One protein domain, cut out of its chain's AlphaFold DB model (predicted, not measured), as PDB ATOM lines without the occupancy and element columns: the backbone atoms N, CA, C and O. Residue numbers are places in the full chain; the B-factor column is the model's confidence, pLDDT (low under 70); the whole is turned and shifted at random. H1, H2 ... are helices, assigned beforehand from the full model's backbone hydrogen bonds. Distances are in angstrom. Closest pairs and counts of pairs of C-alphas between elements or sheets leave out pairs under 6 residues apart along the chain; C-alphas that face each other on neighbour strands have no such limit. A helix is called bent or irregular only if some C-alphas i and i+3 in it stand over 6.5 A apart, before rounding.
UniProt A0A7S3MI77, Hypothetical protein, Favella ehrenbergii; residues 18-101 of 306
ATOM      1  N   GLU A  18       2.751 -57.252 -22.431       74.88
ATOM      2  CA  GLU A  18       3.432 -56.977 -21.154       74.88
ATOM      3  C   GLU A  18       4.950 -56.789 -21.343       74.88
ATOM      4  O   GLU A  18       5.576 -55.967 -20.676       74.88
ATOM      5  N   CYS A  19       5.564 -57.531 -22.270       73.31
ATOM      6  CA  CYS A  19       6.969 -57.329 -22.627       73.31
ATOM      7  C   CYS A  19       7.215 -55.991 -23.336       73.31
ATOM      8  O   CYS A  19       8.220 -55.344 -23.052       73.31
ATOM      9  N   ILE A  20       6.323 -55.582 -24.245       79.44
ATOM     10  CA  ILE A  20       6.414 -54.291 -24.943       79.44
ATOM     11  C   ILE A  20       6.273 -53.140 -23.940       79.44
ATOM     12  O   ILE A  20       7.076 -52.217 -23.974       79.44
ATOM     13  N   GLU A  21       5.322 -53.232 -23.010       79.62
ATOM     14  CA  GLU A  21       5.102 -52.231 -21.959       79.62
ATOM     15  C   GLU A  21       6.351 -52.034 -21.089       79.62
ATOM     16  O   GLU A  21       6.848 -50.919 -20.967       79.62
ATOM     17  N   LYS A  22       6.944 -53.123 -20.578       77.94
ATOM     18  CA  LYS A  22       8.189 -53.047 -19.790       77.94
ATOM     19  C   LYS A  22       9.372 -52.498 -20.588       77.94
ATOM     20  O   LYS A  22      10.235 -51.823 -20.032       77.94
ATOM     21  N   ALA A  23       9.449 -52.819 -21.879       77.38
ATOM     22  CA  ALA A  23      10.502 -52.301 -22.746       77.38
ATOM     23  C   ALA A  23      10.343 -50.793 -22.998       77.38
ATOM     24  O   ALA A  23      11.347 -50.081 -23.028       77.38
ATOM     25  N   ASP A  24       9.110 -50.305 -23.144       79.06
ATOM     26  CA  ASP A  24       8.818 -48.877 -23.281       79.06
ATOM     27  C   ASP A  24       9.127 -48.118 -21.975       79.06
ATOM     28  O   ASP A  24       9.774 -47.075 -22.034       79.06
ATOM     29  N   GLU A  25       8.800 -48.671 -20.799       76.88
ATOM     30  CA  GLU A  25       9.192 -48.087 -19.501       76.88
ATOM     31  C   GLU A  25      10.718 -47.954 -19.355       76.88
ATOM     32  O   GLU A  25      11.233 -46.924 -18.918       76.88
ATOM     33  N   LEU A  26      11.474 -48.980 -19.761       76.62
ATOM     34  CA  LEU A  26      12.940 -48.936 -19.744       76.62
ATOM     35  C   LEU A  26      13.506 -47.898 -20.722       76.62
ATOM     36  O   LEU A  26      14.490 -47.227 -20.403       76.62
ATOM     37  N   LYS A  27      12.895 -47.746 -21.903       78.81
ATOM     38  CA  LYS A  27      13.274 -46.699 -22.861       78.81
ATOM     39  C   LYS A  27      13.003 -45.301 -22.309       78.81
ATOM     40  O   LYS A  27      13.886 -44.458 -22.423       78.81
ATOM     41  N   GLN A  28      11.851 -45.078 -21.670       75.88
ATOM     42  CA  GLN A  28      11.526 -43.808 -21.006       75.88
ATOM     43  C   GLN A  28      12.581 -43.444 -19.954       75.88
ATOM     44  O   GLN A  28      13.064 -42.312 -19.917       75.88
ATOM     45  N   LEU A  29      13.005 -44.415 -19.136       75.19
ATOM     46  CA  LEU A  29      14.072 -44.208 -18.152       75.19
ATOM     47  C   LEU A  29      15.392 -43.783 -18.819       75.19
ATOM     48  O   LEU A  29      15.981 -42.783 -18.409       75.19
ATOM     49  N   LEU A  30      15.824 -44.483 -19.872       75.94
ATOM     50  CA  LEU A  30      17.056 -44.164 -20.609       75.94
ATOM     51  C   LEU A  30      17.009 -42.795 -21.306       75.94
ATOM     52  O   LEU A  30      17.994 -42.055 -21.280       75.94
ATOM     53  N   GLU A  31      15.885 -42.443 -21.931       75.56
ATOM     54  CA  GLU A  31      15.708 -41.132 -22.565       75.56
ATOM     55  C   GLU A  31      15.702 -40.004 -21.531       75.56
ATOM     56  O   GLU A  31      16.362 -38.984 -21.746       75.56
ATOM     57  N   SER A  32      15.050 -40.205 -20.379       69.94
ATOM     58  CA  SER A  32      15.067 -39.229 -19.286       69.94
ATOM     59  C   SER A  32      16.487 -38.974 -18.765       69.94
ATOM     60  O   SER A  32      16.890 -37.822 -18.611       69.94
ATOM     61  N   GLU A  33      17.302 -40.023 -18.600       74.62
ATOM     62  CA  GLU A  33      18.708 -39.890 -18.201       74.62
ATOM     63  C   GLU A  33      19.523 -39.089 -19.231       74.62
ATOM     64  O   GLU A  33      20.299 -38.197 -18.865       74.62
ATOM     65  N   ARG A  34      19.332 -39.372 -20.527       73.81
ATOM     66  CA  ARG A  34      20.028 -38.667 -21.612       73.81
ATOM     67  C   ARG A  34      19.693 -37.176 -21.628       73.81
ATOM     68  O   ARG A  34      20.613 -36.361 -21.671       73.81
ATOM     69  N   LEU A  35      18.408 -36.829 -21.543       71.62
ATOM     70  CA  LEU A  35      17.946 -35.438 -21.516       71.62
ATOM     71  C   LEU A  35      18.517 -34.678 -20.308       71.62
ATOM     72  O   LEU A  35      18.975 -33.545 -20.450       71.62
ATOM     73  N   HIS A  36      18.603 -35.305 -19.129       69.62
ATOM     74  CA  HIS A  36      19.237 -34.671 -17.965       69.62
ATOM     75  C   HIS A  36      20.732 -34.429 -18.138       69.62
ATOM     76  O   HIS A  36      21.243 -33.410 -17.667       69.62
ATOM     77  N   LYS A  37      21.450 -35.353 -18.784       73.00
ATOM     78  CA  LYS A  37      22.884 -35.188 -19.051       73.00
ATOM     79  C   LYS A  37      23.149 -34.002 -19.984       73.00
ATOM     80  O   LYS A  37      24.188 -33.360 -19.855       73.00
ATOM     81  N   GLU A  38      22.210 -33.711 -20.881       75.88
ATOM     82  CA  GLU A  38      22.258 -32.570 -21.798       75.88
ATOM     83  C   GLU A  38      21.811 -31.251 -21.120       75.88
ATOM     84  O   GLU A  38      22.428 -30.214 -21.358       75.88
ATOM     85  N   GLU A  39      20.813 -31.271 -20.222       69.62
ATOM     86  CA  GLU A  39      20.249 -30.058 -19.587       69.62
ATOM     87  C   GLU A  39      20.830 -29.686 -18.202       69.62
ATOM     88  O   GLU A  39      20.612 -28.575 -17.710       69.62
ATOM     89  N   GLY A  40      21.555 -30.585 -17.528       59.84
ATOM     90  CA  GLY A  40      22.247 -30.299 -16.262       59.84
ATOM     91  C   GLY A  40      21.352 -30.080 -15.027       59.84
ATOM     92  O   GLY A  40      21.832 -29.579 -14.007       59.84
ATOM     93  N   ARG A  41      20.062 -30.448 -15.072       56.25
ATOM     94  CA  ARG A  41      19.123 -30.384 -13.930       56.25
ATOM     95  C   ARG A  41      18.454 -31.736 -13.673       56.25
ATOM     96  O   ARG A  41      18.002 -32.378 -14.612       56.25
ATOM     97  N   LEU A  42      18.321 -32.113 -12.394       53.00
ATOM     98  CA  LEU A  42      17.457 -33.215 -11.948       53.00
ATOM     99  C   LEU A  42      15.990 -32.832 -12.205       53.00
ATOM    100  O   LEU A  42      15.480 -31.918 -11.556       53.00
ATOM    101  N   ARG A  43      15.318 -33.500 -13.142       56.56
ATOM    102  CA  ARG A  43      13.869 -33.368 -13.371       56.56
ATOM    103  C   ARG A  43      13.207 -34.760 -13.397       56.56
ATOM    104  O   ARG A  43      13.877 -35.765 -13.197       56.56
ATOM    105  N   ALA A  44      11.880 -34.784 -13.504       57.25
ATOM    106  CA  ALA A  44      11.050 -35.986 -13.456       57.25
ATOM    107  C   ALA A  44      11.346 -36.965 -14.607       57.25
ATOM    108  O   ALA A  44      11.816 -36.551 -15.661       57.25
ATOM    109  N   ILE A  45      10.995 -38.244 -14.425       59.81
ATOM    110  CA  ILE A  45      10.949 -39.215 -15.528       59.81
ATOM    111  C   ILE A  45       9.908 -38.722 -16.544       59.81
ATOM    112  O   ILE A  45       8.749 -38.480 -16.187       59.81
ATOM    113  N   TYR A  46      10.348 -38.545 -17.787       59.00
ATOM    114  CA  TYR A  46       9.521 -38.084 -18.896       59.00
ATOM    115  C   TYR A  46       8.849 -39.269 -19.589       59.00
ATOM    116  O   TYR A  46       9.473 -40.308 -19.809       59.00
ATOM    117  N   ASP A  47       7.576 -39.113 -19.945       59.50
ATOM    118  CA  ASP A  47       6.904 -40.018 -20.875       59.50
ATOM    119  C   ASP A  47       7.541 -39.885 -22.278       59.50
ATOM    120  O   ASP A  47       8.165 -38.871 -22.589       59.50
ATOM    121  N   LEU A  48       7.325 -40.856 -23.174       55.03
ATOM    122  CA  LEU A  48       7.761 -40.824 -24.584       55.03
ATOM    123  C   LEU A  48       7.257 -39.582 -25.344       55.03
ATOM    124  O   LEU A  48       7.731 -39.270 -26.434       55.03
ATOM    125  N   LYS A  49       6.259 -38.886 -24.792       56.12
ATOM    126  CA  LYS A  49       5.709 -37.629 -25.312       56.12
ATOM    127  C   LYS A  49       6.455 -36.378 -24.830       56.12
ATOM    128  O   LYS A  49       6.157 -35.295 -25.319       56.12
ATOM    129  N   GLY A  50       7.413 -36.519 -23.912       56.56
ATOM    130  CA  GLY A  50       8.165 -35.415 -23.311       56.56
ATOM    131  C   GLY A  50       7.488 -34.763 -22.101       56.56
ATOM    132  O   GLY A  50       8.014 -33.781 -21.580       56.56
ATOM    133  N   ASP A  51       6.359 -35.302 -21.630       59.53
ATOM    134  CA  ASP A  51       5.623 -34.779 -20.474       59.53
ATOM    135  C   ASP A  51       6.066 -35.468 -19.165       59.53
ATOM    136  O   ASP A  51       6.323 -36.676 -19.161       59.53
ATOM    137  N   PRO A  52       6.157 -34.745 -18.032       61.25
ATOM    138  CA  PRO A  52       6.455 -35.349 -16.735       61.25
ATOM    139  C   PRO A  52       5.303 -36.259 -16.275       61.25
ATOM    140  O   PRO A  52       4.136 -35.882 -16.350       61.25
ATOM    141  N   ARG A  53       5.626 -37.450 -15.740       61.59
ATOM    142  CA  ARG A  53       4.642 -38.489 -15.344       61.59
ATOM    143  C   ARG A  53       3.587 -38.028 -14.320       61.59
ATOM    144  O   ARG A  53       2.504 -38.601 -14.260       61.59
ATOM    145  N   HIS A  54       3.889 -36.996 -13.530       63.12
ATOM    146  CA  HIS A  54       2.937 -36.317 -12.646       63.12
ATOM    147  C   HIS A  54       2.976 -34.803 -12.875       63.12
ATOM    148  O   HIS A  54       4.067 -34.237 -12.982       63.12
ATOM    149  N   ASP A  55       1.803 -34.157 -12.833       63.59
ATOM    150  CA  ASP A  55       1.639 -32.704 -12.982       63.59
ATOM    151  C   ASP A  55       2.578 -31.912 -12.063       63.59
ATOM    152  O   ASP A  55       2.539 -32.046 -10.836       63.59
ATOM    153  N   GLU A  56       3.392 -31.024 -12.634       62.47
ATOM    154  CA  GLU A  56       4.375 -30.221 -11.893       62.47
ATOM    155  C   GLU A  56       3.773 -29.031 -11.124       62.47
ATOM    156  O   GLU A  56       4.516 -28.276 -10.486       62.47
ATOM    157  N   GLU A  57       2.455 -28.827 -11.153       65.25
ATOM    158  CA  GLU A  57       1.810 -27.705 -10.453       65.25
ATOM    159  C   GLU A  57       1.879 -27.841  -8.925       65.25
ATOM    160  O   GLU A  57       1.961 -26.842  -8.207       65.25
ATOM    161  N   LYS A  58       1.883 -29.074  -8.404       74.25
ATOM    162  CA  LYS A  58       1.888 -29.340  -6.959       74.25
ATOM    163  C   LYS A  58       3.301 -29.643  -6.458       74.25
ATOM    164  O   LYS A  58       4.090 -30.347  -7.076       74.25
ATOM    165  N   ILE A  59       3.626 -29.155  -5.263       74.44
ATOM    166  CA  ILE A  59       4.932 -29.408  -4.629       74.44
ATOM    167  C   ILE A  59       5.110 -30.907  -4.316       74.44
ATOM    168  O   ILE A  59       6.186 -31.461  -4.526       74.44
ATOM    169  N   LEU A  60       4.045 -31.581  -3.872       73.56
ATOM    170  CA  LEU A  60       4.056 -33.016  -3.553       73.56
ATOM    171  C   LEU A  60       4.368 -33.903  -4.766       73.56
ATOM    172  O   LEU A  60       5.118 -34.863  -4.622       73.56
ATOM    173  N   SER A  61       3.850 -33.578  -5.953       71.12
ATOM    174  CA  SER A  61       4.145 -34.333  -7.179       71.12
ATOM    175  C   SER A  61       5.580 -34.114  -7.650       71.12
ATOM    176  O   SER A  61       6.218 -35.060  -8.098       71.12
ATOM    177  N   ARG A  62       6.153 -32.918  -7.452       69.38
ATOM    178  CA  ARG A  62       7.592 -32.687  -7.691       69.38
ATOM    179  C   ARG A  62       8.473 -33.535  -6.774       69.38
ATOM    180  O   ARG A  62       9.455 -34.119  -7.234       69.38
ATOM    181  N   PHE A  63       8.120 -33.632  -5.491       74.94
ATOM    182  CA  PHE A  63       8.828 -34.511  -4.556       74.94
ATOM    183  C   PHE A  63       8.672 -35.985  -4.940       74.94
ATOM    184  O   PHE A  63       9.671 -36.696  -4.968       74.94
ATOM    185  N   ALA A  64       7.464 -36.427  -5.299       75.50
ATOM    186  CA  ALA A  64       7.212 -37.792  -5.757       75.50
ATOM    187  C   ALA A  64       8.048 -38.142  -6.999       75.50
ATOM    188  O   ALA A  64       8.754 -39.145  -6.983       75.50
ATOM    189  N   ASN A  65       8.077 -37.262  -8.005       71.81
ATOM    190  CA  ASN A  65       8.893 -37.435  -9.209       71.81
ATOM    191  C   ASN A  65      10.396 -37.520  -8.889       71.81
ATOM    192  O   ASN A  65      11.118 -38.317  -9.483       71.81
ATOM    193  N   THR A  66      10.875 -36.728  -7.924       71.31
ATOM    194  CA  THR A  66      12.284 -36.756  -7.496       71.31
ATOM    195  C   THR A  66      12.624 -38.059  -6.769       71.31
ATOM    196  O   THR A  66      13.693 -38.631  -6.981       71.31
ATOM    197  N   VAL A  67      11.719 -38.547  -5.917       79.81
ATOM    198  CA  VAL A  67      11.891 -39.815  -5.194       79.81
ATOM    199  C   VAL A  67      11.835 -41.001  -6.154       79.81
ATOM    200  O   VAL A  67      12.702 -41.865  -6.072       79.81
ATOM    201  N   GLU A  68      10.879 -41.024  -7.085       78.06
ATOM    202  CA  GLU A  68      10.756 -42.063  -8.117       78.06
ATOM    203  C   GLU A  68      12.016 -42.124  -8.989       78.06
ATOM    204  O   GLU A  68      12.561 -43.201  -9.231       78.06
ATOM    205  N   TYR A  69      12.548 -40.961  -9.372       71.94
ATOM    206  CA  TYR A  69      13.802 -40.855 -10.110       71.94
ATOM    207  C   TYR A  69      15.004 -41.393  -9.319       71.94
ATOM    208  O   TYR A  69      15.756 -42.231  -9.818       71.94
ATOM    209  N   ILE A  70      15.190 -40.948  -8.069       77.50
ATOM    210  CA  ILE A  70      16.293 -41.420  -7.212       77.50
ATOM    211  C   ILE A  70      16.184 -42.930  -6.979       77.50
ATOM    212  O   ILE A  70      17.200 -43.633  -6.978       77.50
ATOM    213  N   TRP A  71      14.964 -43.427  -6.790       79.25
ATOM    214  CA  TRP A  71      14.697 -44.840  -6.593       79.25
ATOM    215  C   TRP A  71      15.096 -45.654  -7.828       79.25
ATOM    216  O   TRP A  71      15.979 -46.502  -7.723       79.25
ATOM    217  N   ASN A  72      14.533 -45.340  -8.997       75.94
ATOM    218  CA  ASN A  72      14.740 -46.124 -10.216       75.94
ATOM    219  C   ASN A  72      16.163 -46.001 -10.777       75.94
ATOM    220  O   ASN A  72      16.743 -47.000 -11.197       75.94
ATOM    221  N   LEU A  73      16.746 -44.798 -10.774       72.12
ATOM    222  CA  LEU A  73      18.019 -44.556 -11.457       72.12
ATOM    223  C   LEU A  73      19.243 -44.824 -10.573       72.12
ATOM    224  O   LEU A  73      20.285 -45.242 -11.070       72.12
ATOM    225  N   ARG A  74      19.148 -44.587  -9.258       76.06
ATOM    226  CA  ARG A  74      20.283 -44.769  -8.337       76.06
ATOM    227  C   ARG A  74      20.103 -45.966  -7.416       76.06
ATOM    228  O   ARG A  74      21.019 -46.778  -7.318       76.06
ATOM    229  N   MET A  75      18.964 -46.098  -6.738       78.38
ATOM    230  CA  MET A  75      18.794 -47.162  -5.740       78.38
ATOM    231  C   MET A  75      18.636 -48.539  -6.380       78.38
ATOM    232  O   MET A  75      19.308 -49.471  -5.950       78.38
ATOM    233  N   THR A  76      17.809 -48.684  -7.417       80.88
ATOM    234  CA  THR A  76      17.567 -49.973  -8.081       80.88
ATOM    235  C   THR A  76      18.844 -50.634  -8.610       80.88
ATOM    236  O   THR A  76      19.086 -51.779  -8.226       80.88
ATOM    237  N   PRO A  77      19.709 -49.980  -9.414       80.38
ATOM    238  CA  PRO A  77      20.927 -50.633  -9.896       80.38
ATOM    239  C   PRO A  77      21.906 -50.952  -8.761       80.38
ATOM    240  O   PRO A  77      22.499 -52.026  -8.765       80.38
ATOM    241  N   ILE A  78      22.042 -50.081  -7.754       84.38
ATOM    242  CA  ILE A  78      22.913 -50.347  -6.598       84.38
ATOM    243  C   ILE A  78      22.404 -51.554  -5.803       84.38
ATOM    244  O   ILE A  78      23.186 -52.441  -5.470       84.38
ATOM    245  N   LEU A  79      21.099 -51.625  -5.531       87.62
ATOM    246  CA  LEU A  79      20.484 -52.759  -4.843       87.62
ATOM    247  C   LEU A  79      20.639 -54.055  -5.643       87.62
ATOM    248  O   LEU A  79      20.936 -55.088  -5.049       87.62
ATOM    249  N   LEU A  80      20.498 -54.007  -6.971       83.62
ATOM    250  CA  LEU A  80      20.724 -55.163  -7.841       83.62
ATOM    251  C   LEU A  80      22.185 -55.622  -7.819       83.62
ATOM    252  O   LEU A  80      22.433 -56.820  -7.737       83.62
ATOM    253  N   VAL A  81      23.151 -54.698  -7.833       85.62
ATOM    254  CA  VAL A  81      24.582 -55.030  -7.727       85.62
ATOM    255  C   VAL A  81      24.905 -55.630  -6.361       85.62
ATOM    256  O   VAL A  81      25.563 -56.665  -6.291       85.62
ATOM    257  N   ILE A  82      24.413 -55.031  -5.273       91.25
ATOM    258  CA  ILE A  82      24.596 -55.566  -3.916       91.25
ATOM    259  C   ILE A  82      23.975 -56.963  -3.813       91.25
ATOM    260  O   ILE A  82      24.617 -57.877  -3.298       91.25
ATOM    261  N   ALA A  83      22.763 -57.152  -4.337       87.19
ATOM    262  CA  ALA A  83      22.103 -58.451  -4.366       87.19
ATOM    263  C   ALA A  83      22.889 -59.471  -5.203       87.19
ATOM    264  O   ALA A  83      23.057 -60.605  -4.766       87.19
ATOM    265  N   ALA A  84      23.421 -59.077  -6.363       84.94
ATOM    266  CA  ALA A  84      24.236 -59.945  -7.211       84.94
ATOM    267  C   ALA A  84      25.525 -60.387  -6.503       84.94
ATOM    268  O   ALA A  84      25.851 -61.573  -6.510       84.94
ATOM    269  N   ILE A  85      26.222 -59.462  -5.833       90.38
ATOM    270  CA  ILE A  85      27.411 -59.778  -5.027       90.38
ATOM    271  C   ILE A  85      27.034 -60.721  -3.880       90.38
ATOM    272  O   ILE A  85      27.713 -61.722  -3.660       90.38
ATOM    273  N   PHE A  86      25.938 -60.439  -3.172       90.00
ATOM    274  CA  PHE A  86      25.459 -61.269  -2.069       90.00
ATOM    275  C   PHE A  86      25.128 -62.697  -2.520       90.00
ATOM    276  O   PHE A  86      25.646 -63.655  -1.948       90.00
ATOM    277  N   PHE A  87      24.326 -62.859  -3.576       88.12
ATOM    278  CA  PHE A  87      24.002 -64.178  -4.117       88.12
ATOM    279  C   PHE A  87      25.233 -64.888  -4.684       88.12
ATOM    280  O   PHE A  87      25.372 -66.086  -4.464       88.12
ATOM    281  N   GLY A  88      26.157 -64.171  -5.334       87.06
ATOM    282  CA  GLY A  88      27.417 -64.737  -5.821       87.06
ATOM    283  C   GLY A  88      28.304 -65.269  -4.692       87.06
ATOM    284  O   GLY A  88      28.855 -66.366  -4.802       87.06
ATOM    285  N   MET A  89      28.384 -64.544  -3.573       89.69
ATOM    286  CA  MET A  89      29.078 -65.007  -2.369       89.69
ATOM    287  C   MET A  89      28.428 -66.263  -1.779       89.69
ATOM    288  O   MET A  89      29.146 -67.172  -1.365       89.69
ATOM    289  N   LEU A  90      27.094 -66.357  -1.775       87.00
ATOM    290  CA  LEU A  90      26.388 -67.562  -1.327       87.00
ATOM    291  C   LEU A  90      26.616 -68.759  -2.248       87.00
ATOM    292  O   LEU A  90      26.843 -69.859  -1.747       87.00
ATOM    293  N   THR A  91      26.633 -68.556  -3.566       88.25
ATOM    294  CA  THR A  91      26.987 -69.616  -4.520       88.25
ATOM    295  C   THR A  91      28.385 -70.160  -4.237       88.25
ATOM    296  O   THR A  91      28.580 -71.373  -4.190       88.25
ATOM    297  N   LEU A  92      29.360 -69.269  -4.018       86.00
ATOM    298  CA  LEU A  92      30.740 -69.655  -3.728       86.00
ATOM    299  C   LEU A  92      30.845 -70.388  -2.387       86.00
ATOM    300  O   LEU A  92      31.524 -71.408  -2.308       86.00
ATOM    301  N   LEU A  93      30.142 -69.911  -1.357       85.00
ATOM    302  CA  LEU A  93      30.070 -70.563  -0.048       85.00
ATOM    303  C   LEU A  93      29.547 -72.004  -0.171       85.00
ATOM    304  O   LEU A  93      30.180 -72.929   0.332       85.00
ATOM    305  N   VAL A  94      28.433 -72.203  -0.884       83.12
ATOM    306  CA  VAL A  94      27.860 -73.537  -1.125       83.12
ATOM    307  C   VAL A  94      28.827 -74.416  -1.919       83.12
ATOM    308  O   VAL A  94      29.037 -75.568  -1.555       83.12
ATOM    309  N   ALA A  95      29.485 -73.884  -2.950       81.81
ATOM    310  CA  ALA A  95      30.475 -74.645  -3.710       81.81
ATOM    311  C   ALA A  95      31.665 -75.093  -2.840       81.81
ATOM    312  O   ALA A  95      32.117 -76.231  -2.950       81.81
ATOM    313  N   VAL A  96      32.154 -74.231  -1.942       81.12
ATOM    314  CA  VAL A  96      33.225 -74.573  -0.992       81.12
ATOM    315  C   VAL A  96      32.773 -75.657  -0.013       81.12
ATOM    316  O   VAL A  96      33.545 -76.565   0.291       81.12
ATOM    317  N   PHE A  97      31.527 -75.597   0.453       78.62
ATOM    318  CA  PHE A  97      30.935 -76.624   1.308       78.62
ATOM    319  C   PHE A  97      30.854 -77.992   0.618       78.62
ATOM    320  O   PHE A  97      31.279 -78.987   1.202       78.62
ATOM    321  N   GLU A  98      30.423 -78.037  -0.639       78.25
ATOM    322  CA  GLU A  98      30.376 -79.270  -1.438       78.25
ATOM    323  C   GLU A  98      31.778 -79.843  -1.707       78.25
ATOM    324  O   GLU A  98      32.027 -81.041  -1.556       78.25
ATOM    325  N   ILE A  99      32.747 -78.981  -2.033       77.12
ATOM    326  CA  ILE A  99      34.148 -79.391  -2.214       77.12
ATOM    327  C   ILE A  99      34.736 -79.921  -0.898       77.12
ATOM    328  O   ILE A  99      35.493 -80.895  -0.907       77.12
ATOM    329  N   SER A 100      34.373 -79.316   0.238       73.44
ATOM    330  CA  SER A 100      34.793 -79.774   1.566       73.44
ATOM    331  C   SER A 100      34.263 -81.171   1.895       73.44
ATOM    332  O   SER A 100      34.963 -81.906   2.591       73.44
ATOM    333  N   LEU A 101      33.068 -81.540   1.419       69.62
ATOM    334  CA  LEU A 101      32.537 -82.899   1.558       69.62
ATOM    335  C   LEU A 101      33.316 -83.891   0.685       69.62
ATOM    336  O   LEU A 101      33.664 -84.973   1.152       69.62
TER     337      LEU A 101
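Overview. This is residues 18 to 101 of the 306 residues of the protein "Hypothetical protein" of Favella ehrenbergii (UniProt A0A7S3MI77). A shorter helix, H1, crosses the long, kinked helix H2 steeply, and with the winding link of residues 40 to 58 it makes a body at one end of H2; residues 80 to 101 of H2 stick out as a long arm. The printed part has 84 residues with two named helices, H1 then H2, and no named strand; the class is all helix. It is extended, with a radius of gyration of the C-alphas of 18.8 A and spans of 64 by 28 by 24 A.

Arrangement. H1, residues 18 to 39, and H2, residues 59 to 101, are close but not clearly touching; their closest C-alphas, those of Leu 29 and Leu 73, are 7.8 A apart. They run opposite ways at a steep tilt of 65 degrees. Every O i to N i+4 pair is within hydrogen-bond range in H1, and 37 of 39 are in H2.

Along the chain. H1 begins at C-alpha 18 (3.432, -56.977, -21.154) and measures 31.8 A. H2 measures 60.5 A and ends at C-alpha 101 (32.537, -82.899, 1.558). H2 has a kink of 32 degrees near residue 76; it is neither bent nor irregular, but only just: C-alphas 73 and 76 are 6.4 A apart.

Size, cuts and confidence. The C-alphas farthest apart, of Glu 57 and Leu 101, are 64.3 A apart. The printed part has no cut, and the 19-residue link is long. Residues 39 to 57 are among those with pLDDT under 70.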